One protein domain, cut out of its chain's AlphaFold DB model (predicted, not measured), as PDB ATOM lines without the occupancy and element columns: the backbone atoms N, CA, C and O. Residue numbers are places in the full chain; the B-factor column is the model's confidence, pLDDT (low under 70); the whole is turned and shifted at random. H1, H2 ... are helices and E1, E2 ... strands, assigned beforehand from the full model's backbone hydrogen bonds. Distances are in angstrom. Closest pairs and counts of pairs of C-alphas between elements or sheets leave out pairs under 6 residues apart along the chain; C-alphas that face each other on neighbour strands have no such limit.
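What this domain is: This is residues 595 to 709 of the 1113 residues of the protein "Hypothetical protein" of Symbiodinium sp. KB8 (UniProt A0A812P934). A small parallel sheet of three strands has H2 and H4 packed over one face, and H1 packs on both of these helices from the side away from the sheet. The short H3 covers part of the opposite face, over the edge strand E2, while H5 packs beside the other edge strand, E3, and on H4. The printed part has 115 residues with five named helices and three named strands, along the chain H1 H2 E1 H3 E2 H4 E3 H5; the sheet order is E2 E1 E3, and the class is mixed, helices and strands. It is compact, with a radius of gyration of the C-alphas of 13.5 A, and rounded, spanning 39 by 34 by 27 A.

How they stand to each other: H1, residues 601 to 607, and H2, residues 613 to 621, form a helical hairpin at a shallow tilt of 27 degrees; they only just touch, with 3 pairs of C-alphas within 8 A, the closest being Met 605 and Arg 616 at 6.2 A. E1, residues 624 to 629, is the inner strand. H3, residues 639 to 642, is on the sheet at a height of 8.2 A, over E2, residues 647 to 652. E2 and E1 are parallel at 18 degrees, with N 648 and O 624 within hydrogen-bond range at 2.9 A. E1, H3 and E2 make a strand-helix-strand unit, two parallel neighbour strands with a helix between, its crossover right-handed. H4, residues 665 to 677, lies on the face opposite to H3. H4 and H1 touch, closest at the C-alphas of Glu 666 and Asp 607, 6.1 A, with a shallow tilt of 11 degrees, opposite ways. E3, residues 679 to 681, is parallel to E1 at 25 degrees, with N 681 and O 625 at 2.8 A. E2, H4 and E3 make a split unit, with E1 between its strands, also right-handed. H5, residues 685 to 698, only grazes the sheet, but touches H4 at a steep tilt of 45 degrees, the same way, closest at the C-alphas of Ala 691 and Ala 675, 4.3 A. H2 and H4 are apart. Every O i to N i+4 pair is within hydrogen-bond range in H2, H4 and H5, and 2 of 3 in H1; H3 is too short for such a pair.

Where its parts are: H1 begins at C-alpha 601, (115.323, 96.391, 124.545). E1 is 16.0 A long and E2 16.4 A. H4 is 17.8 A long. H5 measures 19.5 A and ends at C-alpha 698, (123.247, 95.880, 112.589).

The domain as a whole: The C-alphas farthest apart, those of Gly 655 and Pro 701, are 40.1 A apart. The printed part has no cut. The link from E2 to H4, residues 653 to 664, is long. Mean pLDDT of the printed part is 82.8; residues 678 to 679 and 699 to 706 are under 70.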
ATOM      1  N   THR A 595     105.818  86.621 119.590       77.50
ATOM      2  CA  THR A 595     104.702  87.397 119.008       77.50
ATOM      3  C   THR A 595     104.828  88.909 119.227       77.50
ATOM      4  O   THR A 595     104.320  89.707 118.440       77.50
ATOM      5  N   LYS A 596     105.524  89.326 120.292       79.50
ATOM      6  CA  LYS A 596     105.816  90.729 120.621       79.50
ATOM      7  C   LYS A 596     107.206  91.114 120.096       79.50
ATOM      8  O   LYS A 596     108.216  90.687 120.661       79.50
ATOM      9  N   GLY A 597     107.249  91.975 119.077       74.12
ATOM     10  CA  GLY A 597     108.472  92.356 118.357       74.12
ATOM     11  C   GLY A 597     109.646  92.875 119.209       74.12
ATOM     12  O   GLY A 597     109.484  93.415 120.307       74.12
ATOM     13  N   LEU A 598     110.851  92.735 118.647       81.94
ATOM     14  CA  LEU A 598     112.156  92.972 119.286       81.94
ATOM     15  C   LEU A 598     112.662  94.424 119.126       81.94
ATOM     16  O   LEU A 598     113.839  94.654 118.874       81.94
ATOM     17  N   TRP A 599     111.769  95.415 119.200       75.06
ATOM     18  CA  TRP A 599     112.086  96.817 118.866       75.06
ATOM     19  C   TRP A 599     112.656  97.652 120.019       75.06
ATOM     20  O   TRP A 599     113.233  98.711 119.792       75.06
ATOM     21  N   SER A 600     112.419  97.231 121.262       80.94
ATOM     22  CA  SER A 600     112.597  98.071 122.449       80.94
ATOM     23  C   SER A 600     113.227  97.258 123.576       80.94
ATOM     24  O   SER A 600     112.548  96.762 124.478       80.94
ATOM     25  N   GLY A 601     114.556  97.116 123.527       83.00
ATOM     26  CA  GLY A 601     115.323  96.391 124.545       83.00
ATOM     27  C   GLY A 601     115.038  96.892 125.964       83.00
ATOM     28  O   GLY A 601     114.837  96.097 126.874       83.00
ATOM     29  N   TRP A 602     114.889  98.207 126.169       85.69
ATOM     30  CA  TRP A 602     114.556  98.758 127.491       85.69
ATOM     31  C   TRP A 602     113.134  98.420 127.975       85.69
ATOM     32  O   TRP A 602     112.867  98.550 129.166       85.69
ATOM     33  N   GLU A 603     112.217  97.981 127.111       86.19
ATOM     34  CA  GLU A 603     110.902  97.472 127.527       86.19
ATOM     35  C   GLU A 603     110.935  95.984 127.839       86.19
ATOM     36  O   GLU A 603     110.491  95.601 128.917       86.19
ATOM     37  N   ILE A 604     111.595  95.179 127.006       87.62
ATOM     38  CA  ILE A 604     111.878  93.767 127.310       87.62
ATOM     39  C   ILE A 604     112.603  93.657 128.667       87.62
ATOM     40  O   ILE A 604     112.211  92.892 129.546       87.62
ATOM     41  N   MET A 605     113.591  94.524 128.910       88.56
ATOM     42  CA  MET A 605     114.320  94.593 130.179       88.56
ATOM     43  C   MET A 605     113.500  95.167 131.353       88.56
ATOM     44  O   MET A 605     113.991  95.108 132.481       88.56
ATOM     45  N   LYS A 606     112.287  95.719 131.163       87.88
ATOM     46  CA  LYS A 606     111.348  96.030 132.272       87.88
ATOM     47  C   LYS A 606     110.597  94.772 132.703       87.88
ATOM     48  O   LYS A 606     110.549  94.515 133.906       87.88
ATOM     49  N   ASP A 607     110.070  94.021 131.732       86.06
ATOM     50  CA  ASP A 607     109.252  92.815 131.929       86.06
ATOM     51  C   ASP A 607     110.000  91.753 132.763       86.06
ATOM     52  O   ASP A 607     109.428  91.107 133.640       86.06
ATOM     53  N   ILE A 608     111.318  91.641 132.562       88.50
ATOM     54  CA  ILE A 608     112.206  90.772 133.345       88.50
ATOM     55  C   ILE A 608     112.177  91.142 134.835       88.50
ATOM     56  O   ILE A 608     112.690  92.180 135.247       88.50
ATOM     57  N   GLY A 609     111.645  90.262 135.684       82.44
ATOM     58  CA  GLY A 609     111.572  90.500 137.131       82.44
ATOM     59  C   GLY A 609     112.913  90.392 137.875       82.44
ATOM     60  O   GLY A 609     113.128  91.109 138.849       82.44
ATOM     61  N   TYR A 610     113.821  89.522 137.420       87.94
ATOM     62  CA  TYR A 610     114.937  89.013 138.233       87.94
ATOM     63  C   TYR A 610     116.228  89.856 138.212       87.94
ATOM     64  O   TYR A 610     117.010  89.776 139.156       87.94
ATOM     65  N   PHE A 611     116.455  90.711 137.208       89.25
ATOM     66  CA  PHE A 611     117.616  91.615 137.204       89.25
ATOM     67  C   PHE A 611     117.372  92.909 137.992       89.25
ATOM     68  O   PHE A 611     116.300  93.516 137.924       89.25
ATOM     69  N   THR A 612     118.407  93.424 138.657       89.44
ATOM     70  CA  THR A 612     118.392  94.769 139.254       89.44
ATOM     71  C   THR A 612     118.422  95.870 138.184       89.44
ATOM     72  O   THR A 612     118.888  95.671 137.062       89.44
ATOM     73  N   ARG A 613     117.995  97.092 138.535       87.81
ATOM     74  CA  ARG A 613     118.052  98.260 137.628       87.81
ATOM     75  C   ARG A 613     119.475  98.596 137.148       87.81
ATOM     76  O   ARG A 613     119.621  99.182 136.078       87.81
ATOM     77  N   ALA A 614     120.503  98.237 137.922       88.06
ATOM     78  CA  ALA A 614     121.903  98.398 137.537       88.06
ATOM     79  C   ALA A 614     122.314  97.365 136.475       88.06
ATOM     80  O   ALA A 614     122.773  97.756 135.404       88.06
ATOM     81  N   GLN A 615     122.048  96.074 136.715       88.75
ATOM     82  CA  GLN A 615     122.304  94.999 135.744       88.75
ATOM     83  C   GLN A 615     121.571  95.248 134.420       88.75
ATOM     84  O   GLN A 615     122.202  95.219 133.369       88.75
ATOM     85  N   ARG A 616     120.278  95.612 134.462       90.38
ATOM     86  CA  ARG A 616     119.492  95.942 133.254       90.38
ATOM     87  C   ARG A 616     120.149  97.029 132.400       90.38
ATOM     88  O   ARG A 616     120.115  96.943 131.181       90.38
ATOM     89  N   ARG A 617     120.748  98.046 133.033       87.88
ATOM     90  CA  ARG A 617     121.485  99.115 132.340       87.88
ATOM     91  C   ARG A 617     122.827  98.640 131.788       87.88
ATOM     92  O   ARG A 617     123.139  99.007 130.665       87.88
ATOM     93  N   LYS A 618     123.599  97.837 132.535       88.06
ATOM     94  CA  LYS A 618     124.863  97.263 132.035       88.06
ATOM     95  C   LYS A 618     124.607  96.430 130.772       88.06
ATOM     96  O   LYS A 618     125.183  96.722 129.731       88.06
ATOM     97  N   ILE A 619     123.659  95.497 130.853       87.88
ATOM     98  CA  ILE A 619     123.248  94.608 129.758       87.88
ATOM     99  C   ILE A 619     122.791  95.414 128.523       87.88
ATOM    100  O   ILE A 619     123.248  95.136 127.418       87.88
ATOM    101  N   LEU A 620     121.977  96.465 128.706       85.88
ATOM    102  CA  LEU A 620     121.507  97.342 127.617       85.88
ATOM    103  C   LEU A 620     122.622  98.189 126.961       85.88
ATOM    104  O   LEU A 620     122.486  98.572 125.804       85.88
ATOM    105  N   HIS A 621     123.687  98.534 127.691       84.75
ATOM    106  CA  HIS A 621     124.779  99.381 127.185       84.75
ATOM    107  C   HIS A 621     126.003  98.600 126.679       84.75
ATOM    108  O   HIS A 621     126.845  99.181 125.994       84.75
ATOM    109  N   SER A 622     126.117  97.312 127.005       86.00
ATOM    110  CA  SER A 622     127.183  96.430 126.513       86.00
ATOM    111  C   SER A 622     127.031  96.092 125.025       86.00
ATOM    112  O   SER A 622     125.919  95.940 124.523       86.00
ATOM    113  N   LYS A 623     128.158  95.962 124.313       80.12
ATOM    114  CA  LYS A 623     128.216  95.696 122.859       80.12
ATOM    115  C   LYS A 623     128.413  94.214 122.530       80.12
ATOM    116  O   LYS A 623     128.341  93.824 121.363       80.12
ATOM    117  N   ARG A 624     128.700  93.388 123.541       81.50
ATOM    118  CA  ARG A 624     128.938  91.943 123.422       81.50
ATOM    119  C   ARG A 624     128.326  91.227 124.620       81.50
ATOM    120  O   ARG A 624     128.526  91.674 125.748       81.50
ATOM    121  N   TRP A 625     127.620  90.124 124.395       88.44
ATOM    122  CA  TRP A 625     127.087  89.274 125.465       88.44
ATOM    123  C   TRP A 625     127.742  87.895 125.400       88.44
ATOM    124  O   TRP A 625     127.903  87.333 124.321       88.44
ATOM    125  N   VAL A 626     128.075  87.326 126.554       87.81
ATOM    126  CA  VAL A 626     128.408  85.903 126.692       87.81
ATOM    127  C   VAL A 626     127.292  85.274 127.510       87.81
ATOM    128  O   VAL A 626     127.208  85.507 128.716       87.81
ATOM    129  N   VAL A 627     126.394  84.536 126.853       88.31
ATOM    130  CA  VAL A 627     125.261  83.888 127.522       88.31
ATOM    131  C   VAL A 627     125.621  82.440 127.828       88.31
ATOM    132  O   VAL A 627     125.693  81.591 126.939       88.31
ATOM    133  N   HIS A 628     125.810  82.171 129.114       86.38
ATOM    134  CA  HIS A 628     126.026  80.841 129.656       86.38
ATOM    135  C   HIS A 628     124.677  80.275 130.132       86.38
ATOM    136  O   HIS A 628     124.048  80.813 131.045       86.38
ATOM    137  N   LEU A 629     124.210  79.216 129.470       84.75
ATOM    138  CA  LEU A 629     122.951  78.534 129.781       84.75
ATOM    139  C   LEU A 629     123.230  77.216 130.504       84.75
ATOM    140  O   LEU A 629     124.131  76.482 130.092       84.75
ATOM    141  N   PHE A 630     122.393  76.904 131.500       79.88
ATOM    142  CA  PHE A 630     122.488  75.707 132.347       79.88
ATOM    143  C   PHE A 630     123.730  75.714 133.254       79.88
ATOM    144  O   PHE A 630     124.413  74.709 133.415       79.88
ATOM    145  N   ALA A 631     124.017  76.871 133.860       77.88
ATOM    146  CA  ALA A 631     125.175  77.078 134.734       77.88
ATOM    147  C   ALA A 631     125.139  76.284 136.060       77.88
ATOM    148  O   ALA A 631     126.104  76.302 136.823       77.88
ATOM    149  N   GLY A 632     124.026  75.621 136.382       78.75
ATOM    150  CA  GLY A 632     123.808  74.983 137.675       78.75
ATOM    151  C   GLY A 632     123.566  75.981 138.814       78.75
ATOM    152  O   GLY A 632     123.580  77.203 138.641       78.75
ATOM    153  N   ALA A 633     123.329  75.445 140.014       78.44
ATOM    154  CA  ALA A 633     122.951  76.236 141.188       78.44
ATOM    155  C   ALA A 633     124.081  77.153 141.698       78.44
ATOM    156  O   ALA A 633     123.819  78.278 142.125       78.44
ATOM    157  N   GLU A 634     125.331  76.691 141.642       73.50
ATOM    158  CA  GLU A 634     126.495  77.456 142.104       73.50
ATOM    159  C   GLU A 634     126.971  78.429 141.011       73.50
ATOM    160  O   GLU A 634     127.090  79.631 141.268       73.50
ATOM    161  N   GLY A 635     127.084  77.951 139.766       76.62
ATOM    162  CA  GLY A 635     127.572  78.690 138.596       76.62
ATOM    163  C   GLY A 635     129.067  79.001 138.637       76.62
ATOM    164  O   GLY A 635     129.735  78.832 139.657       76.62
ATOM    165  N   HIS A 636     129.608  79.458 137.510       82.81
ATOM    166  CA  HIS A 636     131.051  79.433 137.268       82.81
ATOM    167  C   HIS A 636     131.632  80.844 137.309       82.81
ATOM    168  O   HIS A 636     131.663  81.570 136.311       82.81
ATOM    169  N   TRP A 637     132.099  81.253 138.493       82.75
ATOM    170  CA  TRP A 637     132.623  82.604 138.728       82.75
ATOM    171  C   TRP A 637     133.826  82.939 137.829       82.75
ATOM    172  O   TRP A 637     134.054  84.107 137.516       82.75
ATOM    173  N   GLU A 638     134.567  81.939 137.351       84.19
ATOM    174  CA  GLU A 638     135.638  82.107 136.377       84.19
ATOM    175  C   GLU A 638     135.139  82.644 135.036       84.19
ATOM    176  O   GLU A 638     135.858  83.417 134.408       84.19
ATOM    177  N   ILE A 639     133.914  82.324 134.608       85.19
ATOM    178  CA  ILE A 639     133.347  82.864 133.362       85.19
ATOM    179  C   ILE A 639     133.142  84.381 133.493       85.19
ATOM    180  O   ILE A 639     133.361  85.114 132.529       85.19
ATOM    181  N   MET A 640     132.880  84.894 134.702       86.12
ATOM    182  CA  MET A 640     132.834  86.340 134.976       86.12
ATOM    183  C   MET A 640     134.190  87.041 134.779       86.12
ATOM    184  O   MET A 640     134.225  88.266 134.688       86.12
ATOM    185  N   LYS A 641     135.310  86.315 134.614       85.94
ATOM    186  CA  LYS A 641     136.582  86.909 134.151       85.94
ATOM    187  C   LYS A 641     136.454  87.504 132.736       85.94
ATOM    188  O   LYS A 641     137.264  88.357 132.384       85.94
ATOM    189  N   LEU A 642     135.443  87.110 131.952       84.94
ATOM    190  CA  LEU A 642     135.100  87.685 130.642       84.94
ATOM    191  C   LEU A 642     134.216  88.952 130.731       84.94
ATOM    192  O   LEU A 642     133.974  89.595 129.711       84.94
ATOM    193  N   ASP A 643     133.740  89.339 131.921       85.94
ATOM    194  CA  ASP A 643     132.811  90.464 132.152       85.94
ATOM    195  C   ASP A 643     133.515  91.847 132.130       85.94
ATOM    196  O   ASP A 643     133.325  92.690 133.012       85.94
ATOM    197  N   GLN A 644     134.380  92.064 131.130       79.88
ATOM    198  CA  GLN A 644     135.284  93.213 131.016       79.88
ATOM    199  C   GLN A 644     134.892  94.181 129.886       79.88
ATOM    200  O   GLN A 644     134.498  93.777 128.791       79.88
ATOM    201  N   GLY A 645     135.078  95.483 130.128       80.44
ATOM    202  CA  GLY A 645     134.902  96.533 129.119       80.44
ATOM    203  C   GLY A 645     133.476  96.618 128.563       80.44
ATOM    204  O   GLY A 645     132.525  96.849 129.307       80.44
ATOM    205  N   ASP A 646     133.346  96.454 127.244       81.12
ATOM    206  CA  ASP A 646     132.066  96.448 126.519       81.12
ATOM    207  C   ASP A 646     131.346  95.081 126.538       81.12
ATOM    208  O   ASP A 646     130.249  94.968 125.981       81.12
ATOM    209  N   THR A 647     131.944  94.044 127.135       85.56
ATOM    210  CA  THR A 647     131.374  92.691 127.225       85.56
ATOM    211  C   THR A 647     130.574  92.521 128.517       85.56
ATOM    212  O   THR A 647     130.942  93.052 129.564       85.56
ATOM    213  N   THR A 648     129.455  91.795 128.459       89.81
ATOM    214  CA  THR A 648     128.699  91.366 129.646       89.81
ATOM    215  C   THR A 648     128.453  89.864 129.651       89.81
ATOM    216  O   THR A 648     127.979  89.304 128.664       89.81
ATOM    217  N   VAL A 649     128.749  89.217 130.777       89.19
ATOM    218  CA  VAL A 649     128.432  87.800 131.011       89.19
ATOM    219  C   VAL A 649     127.031  87.683 131.612       89.19
ATOM    220  O   VAL A 649     126.665  88.438 132.514       89.19
ATOM    221  N   ILE A 650     126.234  86.737 131.113       89.31
ATOM    222  CA  ILE A 650     124.883  86.449 131.600       89.31
ATOM    223  C   ILE A 650     124.765  84.940 131.829       89.31
ATOM    224  O   ILE A 650     124.728  84.169 130.874       89.31
ATOM    225  N   GLU A 651     124.680  84.523 133.090       88.19
ATOM    226  CA  GLU A 651     124.404  83.131 133.463       88.19
ATOM    227  C   GLU A 651     122.904  82.935 133.726       88.19
ATOM    228  O   GLU A 651     122.333  83.625 134.576       88.19
ATOM    229  N   LEU A 652     122.272  81.983 133.035       88.00
ATOM    230  CA  LEU A 652     120.868  81.610 133.238       88.00
ATOM    231  C   LEU A 652     120.761  80.142 133.660       88.00
ATOM    232  O   LEU A 652     121.219  79.239 132.962       88.00
ATOM    233  N   ASP A 653     120.134  79.925 134.817       87.50
ATOM    234  CA  ASP A 653     119.896  78.603 135.395       87.50
ATOM    235  C   ASP A 653     118.678  78.602 136.340       87.50
ATOM    236  O   ASP A 653     118.514  79.518 137.160       87.50
ATOM    237  N   LEU A 654     117.845  77.559 136.234       87.00
ATOM    238  CA  LEU A 654     116.609  77.369 137.007       87.00
ATOM    239  C   LEU A 654     116.852  77.151 138.509       87.00
ATOM    240  O   LEU A 654     116.046  77.599 139.328       87.00
ATOM    241  N   GLY A 655     117.949  76.481 138.872       82.06
ATOM    242  CA  GLY A 655     118.361  76.241 140.256       82.06
ATOM    243  C   GLY A 655     118.797  77.522 140.965       82.06
ATOM    244  O   GLY A 655     118.555  77.674 142.161       82.06
ATOM    245  N   ARG A 656     119.355  78.485 140.217       84.31
ATOM    246  CA  ARG A 656     119.676  79.833 140.720       84.31
ATOM    247  C   ARG A 656     118.448  80.722 140.868       84.31
ATOM    248  O   ARG A 656     118.317  81.434 141.861       84.31
ATOM    249  N   CYS A 657     117.549  80.721 139.883       85.81
ATOM    250  CA  CYS A 657     116.301  81.476 139.964       85.81
ATOM    251  C   CYS A 657     115.232  80.907 139.029       85.81
ATOM    252  O   CYS A 657     115.440  80.816 137.822       85.81
ATOM    253  N   ARG A 658     114.015  80.700 139.549       84.62
ATOM    254  CA  ARG A 658     112.813  80.375 138.746       84.62
ATOM    255  C   ARG A 658     112.422  81.464 137.730       84.62
ATOM    256  O   ARG A 658     111.500  81.274 136.945       84.62
ATOM    257  N   GLY A 659     113.070  82.628 137.778       83.88
ATOM    258  CA  GLY A 659     112.964  83.663 136.755       83.88
ATOM    259  C   GLY A 659     113.800  83.371 135.505       83.88
ATOM    260  O   GLY A 659     113.379  83.756 134.426       83.88
ATOM    261  N   HIS A 660     114.925  82.656 135.630       88.94
ATOM    262  CA  HIS A 660     115.854  82.346 134.529       88.94
ATOM    263  C   HIS A 660     115.343  81.262 133.564       88.94
ATOM    264  O   HIS A 660     116.097  80.780 132.723       88.94
ATOM    265  N   ASP A 661     114.083  80.857 133.706       88.44
ATOM    266  CA  ASP A 661     113.427  79.923 132.803       88.44
ATOM    267  C   ASP A 661     113.400  80.491 131.377       88.44
ATOM    268  O   ASP A 661     112.898  81.594 131.144       88.44
ATOM    269  N   ILE A 662     113.975  79.734 130.442       87.38
ATOM    270  CA  ILE A 662     114.144  80.107 129.034       87.38
ATOM    271  C   ILE A 662     112.810  79.997 128.281       87.38
ATOM    272  O   ILE A 662     112.588  80.764 127.351       87.38
ATOM    273  N   PHE A 663     111.889  79.132 128.725       86.00
ATOM    274  CA  PHE A 663     110.558  78.968 128.120       86.00
ATOM    275  C   PHE A 663     109.607  80.144 128.406       86.00
ATOM    276  O   PHE A 663     108.479  80.183 127.918       86.00
ATOM    277  N   ARG A 664     110.044  81.138 129.189       87.69
ATOM    278  CA  ARG A 664     109.282  82.365 129.434       87.69
ATOM    279  C   ARG A 664     109.472  83.375 128.308       87.69
ATOM    280  O   ARG A 664     110.602  83.751 128.001       87.69
ATOM    281  N   ASP A 665     108.363  83.934 127.819       87.06
ATOM    282  CA  ASP A 665     108.336  85.032 126.838       87.06
ATOM    283  C   ASP A 665     109.276  86.193 127.215       87.06
ATOM    284  O   ASP A 665     109.956  86.730 126.345       87.06
ATOM    285  N   GLU A 666     109.384  86.561 128.499       88.06
ATOM    286  CA  GLU A 666     110.282  87.647 128.922       88.06
ATOM    287  C   GLU A 666     111.772  87.292 128.745       88.06
ATOM    288  O   GLU A 666     112.550  88.106 128.239       88.06
ATOM    289  N   THR A 667     112.166  86.075 129.133       89.62
ATOM    290  CA  THR A 667     113.549  85.578 129.039       89.62
ATOM    291  C   THR A 667     113.935  85.325 127.585       89.62
ATOM    292  O   THR A 667     114.982  85.793 127.131       89.62
ATOM    293  N   TRP A 668     113.076  84.637 126.826       89.81
ATOM    294  CA  TRP A 668     113.327  84.328 125.420       89.81
ATOM    295  C   TRP A 668     113.410  85.594 124.567       89.81
ATOM    296  O   TRP A 668     114.346  85.746 123.786       89.81
ATOM    297  N   ARG A 669     112.516  86.574 124.779       89.81
ATOM    298  CA  ARG A 669     112.590  87.874 124.088       89.81
ATOM    299  C   ARG A 669     113.853  88.652 124.421       89.81
ATOM    300  O   ARG A 669     114.365  89.336 123.539       89.81
ATOM    301  N   MET A 670     114.385  88.542 125.640       89.88
ATOM    302  CA  MET A 670     115.685  89.133 125.966       89.88
ATOM    303  C   MET A 670     116.811  88.482 125.164       89.88
ATOM    304  O   MET A 670     117.630  89.195 124.592       89.88
ATOM    305  N   LEU A 671     116.851  87.149 125.109       90.56
ATOM    306  CA  LEU A 671     117.890  86.412 124.386       90.56
ATOM    307  C   LEU A 671     117.810  86.645 122.872       90.56
ATOM    308  O   LEU A 671     118.835  86.886 122.243       90.56
ATOM    309  N   MET A 672     116.602  86.661 122.307       89.75
ATOM    310  CA  MET A 672     116.352  86.973 120.897       89.75
ATOM    311  C   MET A 672     116.708  88.430 120.552       89.75
ATOM    312  O   MET A 672     117.327  88.682 119.521       89.75
ATOM    313  N   TRP A 673     116.376  89.399 121.417       88.69
ATOM    314  CA  TRP A 673     116.792  90.796 121.231       88.69
ATOM    315  C   TRP A 673     118.317  90.959 121.341       88.69
ATOM    316  O   TRP A 673     118.929  91.618 120.503       88.69
ATOM    317  N   GLY A 674     118.938  90.299 122.322       86.75
ATOM    318  CA  GLY A 674     120.390  90.262 122.490       86.75
ATOM    319  C   GLY A 674     121.111  89.645 121.297       86.75
ATOM    320  O   GLY A 674     122.100  90.200 120.842       86.75
ATOM    321  N   ALA A 675     120.598  88.545 120.742       87.12
ATOM    322  CA  ALA A 675     121.120  87.965 119.507       87.12
ATOM    323  C   ALA A 675     121.041  88.967 118.343       87.12
ATOM    324  O   ALA A 675     122.035  89.211 117.669       87.12
ATOM    325  N   LYS A 676     119.871  89.587 118.140       83.12
ATOM    326  CA  LYS A 676     119.624  90.524 117.036       83.12
ATOM    327  C   LYS A 676     120.570  91.738 117.053       83.12
ATOM    328  O   LYS A 676     121.123  92.096 116.011       83.12
ATOM    329  N   ASP A 677     120.720  92.392 118.205       71.19
ATOM    330  CA  ASP A 677     121.359  93.714 118.299       71.19
ATOM    331  C   ASP A 677     122.783  93.676 118.895       71.19
ATOM    332  O   ASP A 677     123.499  94.678 118.832       71.19
ATOM    333  N   VAL A 678     123.224  92.548 119.472       66.81
ATOM    334  CA  VAL A 678     124.470  92.445 120.254       66.81
ATOM    335  C   VAL A 678     125.312  91.234 119.823       66.81
ATOM    336  O   VAL A 678     124.807  90.189 119.425       66.81
ATOM    337  N   ALA A 679     126.642  91.344 119.910       63.72
ATOM    338  CA  ALA A 679     127.544  90.232 119.611       63.72
ATOM    339  C   ALA A 679     127.457  89.130 120.692       63.72
ATOM    340  O   ALA A 679     128.192  89.168 121.679       63.72
ATOM    341  N   LEU A 680     126.554  88.170 120.488       72.06
ATOM    342  CA  LEU A 680     126.172  87.123 121.439       72.06
ATOM    343  C   LEU A 680     126.966  85.813 121.270       72.06
ATOM    344  O   LEU A 680     126.750  85.102 120.297       72.06
ATOM    345  N   VAL A 681     127.787  85.413 122.244       71.62
ATOM    346  CA  VAL A 681     128.222  84.006 122.370       71.62
ATOM    347  C   VAL A 681     127.083  83.196 122.994       71.62
ATOM    348  O   VAL A 681     126.563  83.592 124.040       71.62
ATOM    349  N   SER A 682     126.681  82.091 122.353       71.81
ATOM    350  CA  SER A 682     125.514  81.288 122.752       71.81
ATOM    351  C   SER A 682     125.745  79.778 122.662       71.81
ATOM    352  O   SER A 682     126.513  79.304 121.824       71.81
ATOM    353  N   ARG A 683     124.991  79.042 123.493       76.94
ATOM    354  CA  ARG A 683     124.862  77.574 123.500       76.94
ATOM    355  C   ARG A 683     123.740  77.054 122.578       76.94
ATOM    356  O   ARG A 683     123.574  75.848 122.447       76.94
ATOM    357  N   MET A 684     122.948  77.929 121.941       86.12
ATOM    358  CA  MET A 684     121.772  77.535 121.138       86.12
ATOM    359  C   MET A 684     121.905  77.901 119.654       86.12
ATOM    360  O   MET A 684     122.150  79.058 119.315       86.12
ATOM    361  N   MET A 685     121.645  76.927 118.775       90.06
ATOM    362  CA  MET A 685     121.727  77.059 117.309       90.06
ATOM    363  C   MET A 685     120.914  78.241 116.758       90.06
ATOM    364  O   MET A 685     121.424  79.039 115.975       90.06
ATOM    365  N   TRP A 686     119.660  78.405 117.195       90.31
ATOM    366  CA  TRP A 686     118.810  79.485 116.684       90.31
ATOM    367  C   TRP A 686     119.292  80.879 117.109       90.31
ATOM    368  O   TRP A 686     119.318  81.799 116.296       90.31
ATOM    369  N   LEU A 687     119.765  81.025 118.353       90.31
ATOM    370  CA  LEU A 687     120.349  82.283 118.828       90.31
ATOM    371  C   LEU A 687     121.665  82.611 118.107       90.31
ATOM    372  O   LEU A 687     121.934  83.780 117.859       90.31
ATOM    373  N   HIS A 688     122.462  81.605 117.735       89.50
ATOM    374  CA  HIS A 688     123.665  81.793 116.921       89.50
ATOM    375  C   HIS A 688     123.334  82.218 115.480       89.50
ATOM    376  O   HIS A 688     123.919  83.181 114.991       89.50
ATOM    377  N   ALA A 689     122.349  81.581 114.836       88.88
ATOM    378  CA  ALA A 689     121.882  81.968 113.501       88.88
ATOM    379  C   ALA A 689     121.336  83.409 113.482       88.88
ATOM    380  O   ALA A 689     121.771  84.235 112.677       88.88
ATOM    381  N   LEU A 690     120.452  83.743 114.431       89.62
ATOM    382  CA  LEU A 690     119.922  85.097 114.601       89.62
ATOM    383  C   LEU A 690     121.025  86.118 114.920       89.62
ATOM    384  O   LEU A 690     120.953  87.244 114.438       89.62
ATOM    385  N   ALA A 691     122.055  85.745 115.686       88.38
ATOM    386  CA  ALA A 691     123.171  86.636 115.995       88.38
ATOM    387  C   ALA A 691     124.127  86.857 114.817       88.38
ATOM    388  O   ALA A 691     124.706  87.940 114.703       88.38
ATOM    389  N   GLN A 692     124.299  85.868 113.936       86.44
ATOM    390  CA  GLN A 692     125.106  86.025 112.727       86.44
ATOM    391  C   GLN A 692     124.420  87.017 111.776       86.44
ATOM    392  O   GLN A 692     125.006  88.043 111.437       86.44
ATOM    393  N   VAL A 693     123.140  86.793 111.459       86.44
ATOM    394  CA  VAL A 693     122.347  87.707 110.618       86.44
ATOM    395  C   VAL A 693     122.166  89.076 111.289       86.44
ATOM    396  O   VAL A 693     122.333  90.113 110.649       86.44
ATOM    397  N   GLY A 694     121.923  89.113 112.602       83.62
ATOM    398  CA  GLY A 694     121.876  90.342 113.399       83.62
ATOM    399  C   GLY A 694     123.158  91.170 113.278       83.62
ATOM    400  O   GLY A 694     123.105  92.382 113.066       83.62
ATOM    401  N   ARG A 695     124.324  90.516 113.306       79.81
ATOM    402  CA  ARG A 695     125.631  91.150 113.090       79.81
ATOM    403  C   ARG A 695     125.847  91.591 111.640       79.81
ATOM    404  O   ARG A 695     126.439  92.649 111.429       79.81
ATOM    405  N   GLU A 696     125.368  90.835 110.658       79.38
ATOM    406  CA  GLU A 696     125.433  91.201 109.238       79.38
ATOM    407  C   GLU A 696     124.536  92.404 108.902       79.38
ATOM    408  O   GLU A 696     124.941  93.253 108.106       79.38
ATOM    409  N   VAL A 697     123.387  92.571 109.569       81.00
ATOM    410  CA  VAL A 697     122.533  93.771 109.465       81.00
ATOM    411  C   VAL A 697     123.093  94.932 110.291       81.00
ATOM    412  O   VAL A 697     123.546  95.934 109.730       81.00
ATOM    413  N   ASN A 698     123.068  94.796 111.619       78.50
ATOM    414  CA  ASN A 698     123.247  95.880 112.589       78.50
ATOM    415  C   ASN A 698     124.721  96.186 112.897       78.50
ATOM    416  O   ASN A 698     125.041  97.226 113.474       78.50
ATOM    417  N   GLY A 699     125.632  95.276 112.546       69.00
ATOM    418  CA  GLY A 699     127.038  95.380 112.911       69.00
ATOM    419  C   GLY A 699     127.786  96.529 112.230       69.00
ATOM    420  O   GLY A 699     127.526  96.919 111.092       69.00
ATOM    421  N   THR A 700     128.817  97.017 112.915       67.12
ATOM    422  CA  THR A 700     129.831  97.905 112.328       67.12
ATOM    423  C   THR A 700     130.538  97.247 111.128       67.12
ATOM    424  O   THR A 700     130.652  96.017 111.090       67.12
ATOM    425  N   PRO A 701     131.132  98.018 110.195       58.09
ATOM    426  CA  PRO A 701     131.883  97.458 109.064       58.09
ATOM    427  C   PRO A 701     133.029  96.501 109.440       58.09
ATOM    428  O   PRO A 701     133.404  95.679 108.611       58.09
ATOM    429  N   ARG A 702     133.563  96.585 110.672       56.06
ATOM    430  CA  ARG A 702     134.597  95.678 111.210       56.06
ATOM    431  C   ARG A 702     134.021  94.401 111.837       56.06
ATOM    432  O   ARG A 702     134.729  93.406 111.949       56.06
ATOM    433  N   SER A 703     132.754  94.411 112.255       61.78
ATOM    434  CA  SER A 703     132.075  93.229 112.802       61.78
ATOM    435  C   SER A 703     131.310  92.427 111.750       61.78
ATOM    436  O   SER A 703     131.174  91.228 111.941       61.78
ATOM    437  N   LYS A 704     130.868  93.024 110.630       64.69
ATOM    438  CA  LYS A 704     130.196  92.276 109.542       64.69
ATOM    439  C   LYS A 704     131.065  91.158 108.941       64.69
ATOM    440  O   LYS A 704     130.531  90.159 108.488       64.69
ATOM    441  N   ASN A 705     132.391  91.290 109.010       56.28
ATOM    442  CA  ASN A 705     133.357  90.284 108.552       56.28
ATOM    443  C   ASN A 705     133.872  89.363 109.689       56.28
ATOM    444  O   ASN A 705     134.921  88.746 109.540       56.28
ATOM    445  N   ARG A 706     133.208  89.312 110.854       69.44
ATOM    446  CA  ARG A 706     133.631  88.496 112.011       69.44
ATOM    447  C   ARG A 706     132.507  87.573 112.452       69.44
ATOM    448  O   ARG A 706     131.432  88.063 112.787       69.44
ATOM    449  N   ASP A 707     132.786  86.282 112.580       74.31
ATOM    450  CA  ASP A 707     131.805  85.301 113.045       74.31
ATOM    451  C   ASP A 707     131.393  85.480 114.509       74.31
ATOM    452  O   ASP A 707     132.149  85.955 115.371       74.31
ATOM    453  N   VAL A 708     130.156  85.095 114.801       82.25
ATOM    454  CA  VAL A 708     129.676  84.917 116.169       82.25
ATOM    455  C   VAL A 708     130.361  83.699 116.791       82.25
ATOM    456  O   VAL A 708     130.454  82.656 116.160       82.25
ATOM    457  N   GLY A 709     130.870  83.819 118.021       83.25
ATOM    458  CA  GLY A 709     131.467  82.675 118.717       83.25
ATOM    459  C   GLY A 709     130.377  81.710 119.183       83.25
ATOM    460  O   GLY A 709     129.429  82.138 119.841       83.25
TER     461      GLY A 709